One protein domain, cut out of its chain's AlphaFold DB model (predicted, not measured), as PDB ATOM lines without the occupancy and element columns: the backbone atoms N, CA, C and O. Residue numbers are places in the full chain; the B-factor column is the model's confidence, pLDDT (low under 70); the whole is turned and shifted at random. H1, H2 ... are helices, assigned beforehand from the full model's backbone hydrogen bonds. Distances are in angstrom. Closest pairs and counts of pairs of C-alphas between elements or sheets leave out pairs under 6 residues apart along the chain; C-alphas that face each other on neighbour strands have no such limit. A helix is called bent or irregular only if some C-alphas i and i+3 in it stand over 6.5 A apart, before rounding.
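AT A GLANCE: This is residues 2 to 54 of the 105 residues of a protein of Saprospirales bacterium (UniProt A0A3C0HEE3). One long helix, H3, makes the shank of a flat, open hook; at its first end the short helix H2 forms a corner with it, and beyond H2 the short helix H1 folds back toward the other end of H3 without reaching it. Residues 30 to 54 stick out as a long arm, and residues 2 to 14 also stand free. The printed part has 53 residues, with three named helices in the order H1, H2, H3 and no named strand, and its class is all helix. It is extended, with a radius of gyration of the C-alphas of 15.6 A, and its C-alphas span 48 by 25 by 7 A.

HOW THE PARTS SIT: H3, residues 25 to 53, touches H2, residues 15 to 21, only at the corner by their link, and with its residues 25 to 29 alone. The closest C-alphas of the two, those of Ile 19 and Gly 25, are 4.0 A apart. H2 and H3 run opposite ways at a steep tilt of 50 degrees. H1, residues 3 to 10, and H2 meet only through their link. H1 and H3 are apart, with no C-alpha of the one within 8 A of the other. Every O i to N i+4 pair is within hydrogen-bond range in H1 and H2, and 23 of 25 are in H3.

IN THESE COORDINATES: H3 runs 40.8 A from C-alpha 25 at (-29.313, -52.814, 18.096) to C-alpha 53 at (-31.207, -40.961, -20.857). It is neither bent nor irregular, but only just: C-alphas 39 and 42 are 6.4 A apart. H2 begins with C-alpha 15 at (-37.936, -49.490, 19.597). H1 begins with C-alpha 3 at (-43.836, -44.586, 5.598).

THE WHOLE: The two C-alphas farthest apart, those of Thr 21 and Thr 54, are 48.5 A apart. The links H1 to H2, of 4 residues, and H2 to H3, of 3 residues, are tight. The printed part has no cut. Its mean pLDDT is 89.8, and no printed residue is under 70.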
ATOM      1  N   ILE A   2     -45.764 -46.791   2.627       77.44
ATOM      2  CA  ILE A   2     -45.979 -47.381   3.965       77.44
ATOM      3  C   ILE A   2     -45.352 -46.488   5.058       77.44
ATOM      4  O   ILE A   2     -45.607 -46.690   6.234       77.44
ATOM      5  N   GLY A   3     -44.594 -45.448   4.679       85.12
ATOM      6  CA  GLY A   3     -43.836 -44.586   5.598       85.12
ATOM      7  C   GLY A   3     -44.659 -43.980   6.742       85.12
ATOM      8  O   GLY A   3     -44.365 -44.293   7.891       85.12
ATOM      9  N   PRO A   4     -45.699 -43.162   6.477       89.00
ATOM     10  CA  PRO A   4     -46.478 -42.553   7.558       89.00
ATOM     11  C   PRO A   4     -47.163 -43.584   8.480       89.00
ATOM     12  O   PRO A   4     -47.030 -43.450   9.696       89.00
ATOM     13  N   PRO A   5     -47.803 -44.657   7.962       90.19
ATOM     14  CA  PRO A   5     -48.308 -45.749   8.803       90.19
ATOM     15  C   PRO A   5     -47.228 -46.472   9.623       90.19
ATOM     16  O   PRO A   5     -47.454 -46.784  10.788       90.19
ATOM     17  N   ALA A   6     -46.048 -46.719   9.045       87.94
ATOM     18  CA  ALA A   6     -44.946 -47.383   9.742       87.94
ATOM     19  C   ALA A   6     -44.387 -46.524  10.879       87.94
ATOM     20  O   ALA A   6     -44.141 -47.043  11.959       87.94
ATOM     21  N   ILE A   7     -44.235 -45.212  10.670       89.12
ATOM     22  CA  ILE A   7     -43.787 -44.278  11.715       89.12
ATOM     23  C   ILE A   7     -44.822 -44.195  12.843       89.12
ATOM     24  O   ILE A   7     -44.449 -44.216  14.016       89.12
ATOM     25  N   ALA A   8     -46.116 -44.145  12.504       90.81
ATOM     26  CA  ALA A   8     -47.183 -44.147  13.502       90.81
ATOM     27  C   ALA A   8     -47.144 -45.423  14.359       90.81
ATOM     28  O   ALA A   8     -47.239 -45.341  15.578       90.81
ATOM     29  N   TYR A   9     -46.925 -46.585  13.737       89.38
ATOM     30  CA  TYR A   9     -46.794 -47.856  14.449       89.38
ATOM     31  C   TYR A   9     -45.514 -47.928  15.305       89.38
ATOM     32  O   TYR A   9     -45.575 -48.277  16.485       89.38
ATOM     33  N   LEU A  10     -44.367 -47.516  14.755       87.25
ATOM     34  CA  LEU A  10     -43.082 -47.441  15.469       87.25
ATOM     35  C   LEU A  10     -43.138 -46.522  16.697       87.25
ATOM     36  O   LEU A  10     -42.485 -46.794  17.695       87.25
ATOM     37  N   SER A  11     -43.951 -45.464  16.655       85.81
ATOM     38  CA  SER A  11     -44.137 -44.555  17.799       85.81
ATOM     39  C   SER A  11     -44.881 -45.199  18.974       85.81
ATOM     40  O   SER A  11     -44.869 -44.653  20.073       85.81
ATOM     41  N   THR A  12     -45.544 -46.338  18.753       90.12
ATOM     42  CA  THR A  12     -46.270 -47.084  19.795       90.12
ATOM     43  C   THR A  12     -45.468 -48.254  20.373       90.12
ATOM     44  O   THR A  12     -45.956 -48.929  21.272       90.12
ATOM     45  N   THR A  13     -44.258 -48.509  19.863       89.06
ATOM     46  CA  THR A  13     -43.392 -49.635  20.257       89.06
ATOM     47  C   THR A  13     -42.128 -49.153  20.971       89.06
ATOM     48  O   THR A  13     -41.639 -48.053  20.715       89.06
ATOM     49  N   ASP A  14     -41.550 -50.003  21.824       88.88
ATOM     50  CA  ASP A  14     -40.346 -49.710  22.623       88.88
ATOM     51  C   ASP A  14     -39.029 -49.801  21.817       88.88
ATOM     52  O   ASP A  14     -37.983 -50.207  22.323       88.88
ATOM     53  N   ILE A  15     -39.055 -49.369  20.549       87.00
ATOM     54  CA  ILE A  15     -37.936 -49.490  19.597       87.00
ATOM     55  C   ILE A  15     -36.647 -48.840  20.128       87.00
ATOM     56  O   ILE A  15     -35.550 -49.340  19.896       87.00
ATOM     57  N   LEU A  16     -36.764 -47.710  20.837       85.81
ATOM     58  CA  LEU A  16     -35.614 -46.978  21.378       85.81
ATOM     59  C   LEU A  16     -34.914 -47.778  22.480       85.81
ATOM     60  O   LEU A  16     -33.683 -47.778  22.564       85.81
ATOM     61  N   THR A  17     -35.691 -48.486  23.295       87.06
ATOM     62  CA  THR A  17     -35.176 -49.372  24.339       87.06
ATOM     63  C   THR A  17     -34.499 -50.584  23.707       87.06
ATOM     64  O   THR A  17     -33.385 -50.927  24.097       87.06
ATOM     65  N   ASP A  18     -35.097 -51.165  22.666       86.88
ATOM     66  CA  ASP A  18     -34.531 -52.318  21.959       86.88
ATOM     67  C   ASP A  18     -33.217 -51.987  21.238       86.88
ATOM     68  O   ASP A  18     -32.270 -52.768  21.290       86.88
ATOM     69  N   ILE A  19     -33.105 -50.809  20.612       89.38
ATOM     70  CA  ILE A  19     -31.872 -50.385  19.923       89.38
ATOM     71  C   ILE A  19     -30.724 -50.137  20.911       89.38
ATOM     72  O   ILE A  19     -29.568 -50.408  20.588       89.38
ATOM     73  N   THR A  20     -31.026 -49.595  22.094       89.88
ATOM     74  CA  THR A  20     -30.012 -49.198  23.086       89.88
ATOM     75  C   THR A  20     -29.599 -50.335  24.014       89.88
ATOM     76  O   THR A  20     -28.457 -50.362  24.466       89.88
ATOM     77  N   THR A  21     -30.514 -51.262  24.296       88.50
ATOM     78  CA  THR A  21     -30.303 -52.355  25.255       88.50
ATOM     79  C   THR A  21     -29.759 -53.612  24.581       88.50
ATOM     80  O   THR A  21     -29.051 -54.395  25.210       88.50
ATOM     81  N   ASN A  22     -30.074 -53.824  23.301       88.62
ATOM     82  CA  ASN A  22     -29.597 -54.980  22.558       88.62
ATOM     83  C   ASN A  22     -28.172 -54.747  22.034       88.62
ATOM     84  O   ASN A  22     -27.892 -53.726  21.406       88.62
ATOM     85  N   GLU A  23     -27.295 -55.731  22.229       89.44
ATOM     86  CA  GLU A  23     -25.896 -55.715  21.779       89.44
ATOM     87  C   GLU A  23     -25.758 -55.400  20.277       89.44
ATOM     88  O   GLU A  23     -24.858 -54.665  19.872       89.44
ATOM     89  N   TYR A  24     -26.705 -55.867  19.454       91.31
ATOM     90  CA  TYR A  24     -26.706 -55.666  18.000       91.31
ATOM     91  C   TYR A  24     -27.669 -54.569  17.524       91.31
ATOM     92  O   TYR A  24     -27.881 -54.424  16.316       91.31
ATOM     93  N   GLY A  25     -28.271 -53.792  18.430       91.00
ATOM     94  CA  GLY A  25     -29.313 -52.814  18.096       91.00
ATOM     95  C   GLY A  25     -28.839 -51.745  17.106       91.00
ATOM     96  O   GLY A  25     -29.413 -51.582  16.025       91.00
ATOM     97  N   TYR A  26     -27.727 -51.072  17.414       92.56
ATOM     98  CA  TYR A  26     -27.128 -50.068  16.526       92.56
ATOM     99  C   TYR A  26     -26.611 -50.655  15.207       92.56
ATOM    100  O   TYR A  26     -26.758 -50.030  14.157       92.56
ATOM    101  N   GLN A  27     -26.036 -51.861  15.240       94.50
ATOM    102  CA  GLN A  27     -25.524 -52.527  14.041       94.50
ATOM    103  C   GLN A  27     -26.661 -52.911  13.088       94.50
ATOM    104  O   GLN A  27     -26.555 -52.697  11.881       94.50
ATOM    105  N   SER A  28     -27.770 -53.413  13.628       93.00
ATOM    106  CA  SER A  28     -28.960 -53.764  12.851       93.00
ATOM    107  C   SER A  28     -29.579 -52.524  12.206       93.00
ATOM    108  O   SER A  28     -29.903 -52.539  11.017       93.00
ATOM    109  N   LEU A  29     -29.671 -51.416  12.953       93.19
ATOM    110  CA  LEU A  29     -30.153 -50.142  12.421       93.19
ATOM    111  C   LEU A  29     -29.259 -49.630  11.284       93.19
ATOM    112  O   LEU A  29     -29.765 -49.228  10.237       93.19
ATOM    113  N   ALA A  30     -27.937 -49.683  11.464       94.38
ATOM    114  CA  ALA A  30     -26.978 -49.282  10.442       94.38
ATOM    115  C   ALA A  30     -27.071 -50.163   9.184       94.38
ATOM    116  O   ALA A  30     -27.057 -49.634   8.073       94.38
ATOM    117  N   ALA A  31     -27.228 -51.481   9.339       94.75
ATOM    118  CA  ALA A  31     -27.383 -52.410   8.221       94.75
ATOM    119  C   ALA A  31     -28.659 -52.128   7.410       94.75
ATOM    120  O   ALA A  31     -28.605 -52.036   6.182       94.75
ATOM    121  N   ILE A  32     -29.795 -51.916   8.087       93.19
ATOM    122  CA  ILE A  32     -31.065 -51.575   7.429       93.19
ATOM    123  C   ILE A  32     -30.963 -50.211   6.739       93.19
ATOM    124  O   ILE A  32     -31.383 -50.073   5.589       93.19
ATOM    125  N   ALA A  33     -30.380 -49.207   7.402       94.44
ATOM    126  CA  ALA A  33     -30.188 -47.879   6.825       94.44
ATOM    127  C   ALA A  33     -29.296 -47.927   5.577       94.44
ATOM    128  O   ALA A  33     -29.635 -47.336   4.552       94.44
ATOM    129  N   PHE A  34     -28.192 -48.675   5.631       95.81
ATOM    130  CA  PHE A  34     -27.306 -48.870   4.488       95.81
ATOM    131  C   PHE A  34     -28.032 -49.557   3.329       95.81
ATOM    132  O   PHE A  34     -27.984 -49.067   2.201       95.81
ATOM    133  N   LEU A  35     -28.769 -50.636   3.599       94.06
ATOM    134  CA  LEU A  35     -29.536 -51.352   2.581       94.06
ATOM    135  C   LEU A  35     -30.621 -50.465   1.945       94.06
ATOM    136  O   LEU A  35     -30.801 -50.479   0.727       94.06
ATOM    137  N   ALA A  36     -31.314 -49.652   2.746       93.75
ATOM    138  CA  ALA A  36     -32.320 -48.717   2.256       93.75
ATOM    139  C   ALA A  36     -31.697 -47.628   1.367       93.75
ATOM    140  O   ALA A  36     -32.195 -47.357   0.273       93.75
ATOM    141  N   LEU A  37     -30.590 -47.021   1.795       95.38
ATOM    142  CA  LEU A  37     -29.945 -45.940   1.050       95.38
ATOM    143  C   LEU A  37     -29.240 -46.448  -0.211       95.38
ATOM    144  O   LEU A  37     -29.514 -45.957  -1.306       95.38
ATOM    145  N   ALA A  38     -28.361 -47.439  -0.077       93.25
ATOM    146  CA  ALA A  38     -27.564 -47.953  -1.185       93.25
ATOM    147  C   ALA A  38     -28.392 -48.854  -2.114       93.25
ATOM    148  O   ALA A  38     -28.411 -48.652  -3.327       93.25
ATOM    149  N   GLY A  39     -29.114 -49.826  -1.551       89.31
ATOM    150  CA  GLY A  39     -29.847 -50.827  -2.327       89.31
ATOM    151  C   GLY A  39     -31.159 -50.317  -2.921       89.31
ATOM    152  O   GLY A  39     -31.541 -50.754  -4.003       89.31
ATOM    153  N   THR A  40     -31.845 -49.384  -2.250       92.25
ATOM    154  CA  THR A  40     -33.158 -48.896  -2.711       92.25
ATOM    155  C   THR A  40     -33.074 -47.495  -3.295       92.25
ATOM    156  O   THR A  40     -33.381 -47.309  -4.472       92.25
ATOM    157  N   VAL A  41     -32.662 -46.497  -2.507       94.12
ATOM    158  CA  VAL A  41     -32.713 -45.089  -2.933       94.12
ATOM    159  C   VAL A  41     -31.744 -44.832  -4.083       94.12
ATOM    160  O   VAL A  41     -32.165 -44.359  -5.137       94.12
ATOM    161  N   MET A  42     -30.469 -45.188  -3.920       94.94
ATOM    162  CA  MET A  42     -29.444 -44.948  -4.938       94.94
ATOM    163  C   MET A  42     -29.726 -45.731  -6.225       94.94
ATOM    164  O   MET A  42     -29.683 -45.152  -7.311       94.94
ATOM    165  N   ALA A  43     -30.093 -47.011  -6.110       90.44
ATOM    166  CA  ALA A  43     -30.477 -47.830  -7.258       90.44
ATOM    167  C   ALA A  43     -31.696 -47.254  -8.000       90.44
ATOM    168  O   ALA A  43     -31.700 -47.210  -9.228       90.44
ATOM    169  N   SER A  44     -32.704 -46.756  -7.274       90.88
ATOM    170  CA  SER A  44     -33.897 -46.143  -7.876       90.88
ATOM    171  C   SER A  44     -33.564 -44.841  -8.597       90.88
ATOM    172  O   SER A  44     -34.017 -44.632  -9.720       90.88
ATOM    173  N   VAL A  45     -32.748 -43.975  -7.987       93.38
ATOM    174  CA  VAL A  45     -32.287 -42.733  -8.624       93.38
ATOM    175  C   VAL A  45     -31.526 -43.048  -9.908       93.38
ATOM    176  O   VAL A  45     -31.823 -42.463 -10.948       93.38
ATOM    177  N   LEU A  46     -30.600 -44.011  -9.864       90.38
ATOM    178  CA  LEU A  46     -29.854 -44.444 -11.042       90.38
ATOM    179  C   LEU A  46     -30.779 -45.032 -12.114       90.38
ATOM    180  O   LEU A  46     -30.621 -44.721 -13.290       90.38
ATOM    181  N   PHE A  47     -31.768 -45.840 -11.727       86.56
ATOM    182  CA  PHE A  47     -32.749 -46.400 -12.652       86.56
ATOM    183  C   PHE A  47     -33.570 -45.307 -13.341       86.56
ATOM    184  O   PHE A  47     -33.681 -45.308 -14.564       86.56
ATOM    185  N   TYR A  48     -34.105 -44.346 -12.583       88.50
ATOM    186  CA  TYR A  48     -34.860 -43.237 -13.161       88.50
ATOM    187  C   TYR A  48     -33.994 -42.364 -14.060       88.50
ATOM    188  O   TYR A  48     -34.449 -41.960 -15.127       88.50
ATOM    189  N   TYR A  49     -32.745 -42.120 -13.666       89.38
ATOM    190  CA  TYR A  49     -31.788 -41.410 -14.502       89.38
ATOM    191  C   TYR A  49     -31.528 -42.161 -15.815       89.38
ATOM    192  O   TYR A  49     -31.646 -41.583 -16.891       89.38
ATOM    193  N   LEU A  50     -31.266 -43.469 -15.754       86.75
ATOM    194  CA  LEU A  50     -31.070 -44.296 -16.944       86.75
ATOM    195  C   LEU A  50     -32.306 -44.291 -17.844       86.75
ATOM    196  O   LEU A  50     -32.156 -44.164 -19.051       86.75
ATOM    197  N   VAL A  51     -33.517 -44.366 -17.293       85.56
ATOM    198  CA  VAL A  51     -34.765 -44.291 -18.076       85.56
ATOM    199  C   VAL A  51     -34.969 -42.916 -18.729       85.56
ATOM    200  O   VAL A  51     -35.639 -42.829 -19.749       85.56
ATOM    201  N   GLN A  52     -34.406 -41.840 -18.175       85.12
ATOM    202  CA  GLN A  52     -34.452 -40.516 -18.811       85.12
ATOM    203  C   GLN A  52     -33.446 -40.378 -19.960       85.12
ATOM    204  O   GLN A  52     -33.710 -39.656 -20.915       85.12
ATOM    205  N   VAL A  53     -32.295 -41.051 -19.865       85.12
ATOM    206  CA  VAL A  53     -31.207 -40.961 -20.857       85.12
ATOM    207  C   VAL A  53     -31.282 -42.080 -21.912       85.12
ATOM    208  O   VAL A  53     -30.684 -41.969 -22.978       85.12
ATOM    209  N   THR A  54     -32.023 -43.156 -21.642       81.19
ATOM    210  CA  THR A  54     -32.170 -44.336 -22.513       81.19
ATOM    211  C   THR A  54     -33.638 -44.687 -22.742       81.19
ATOM    212  O   THR A  54     -34.517 -44.247 -22.008       81.19
TER     213      THR A  54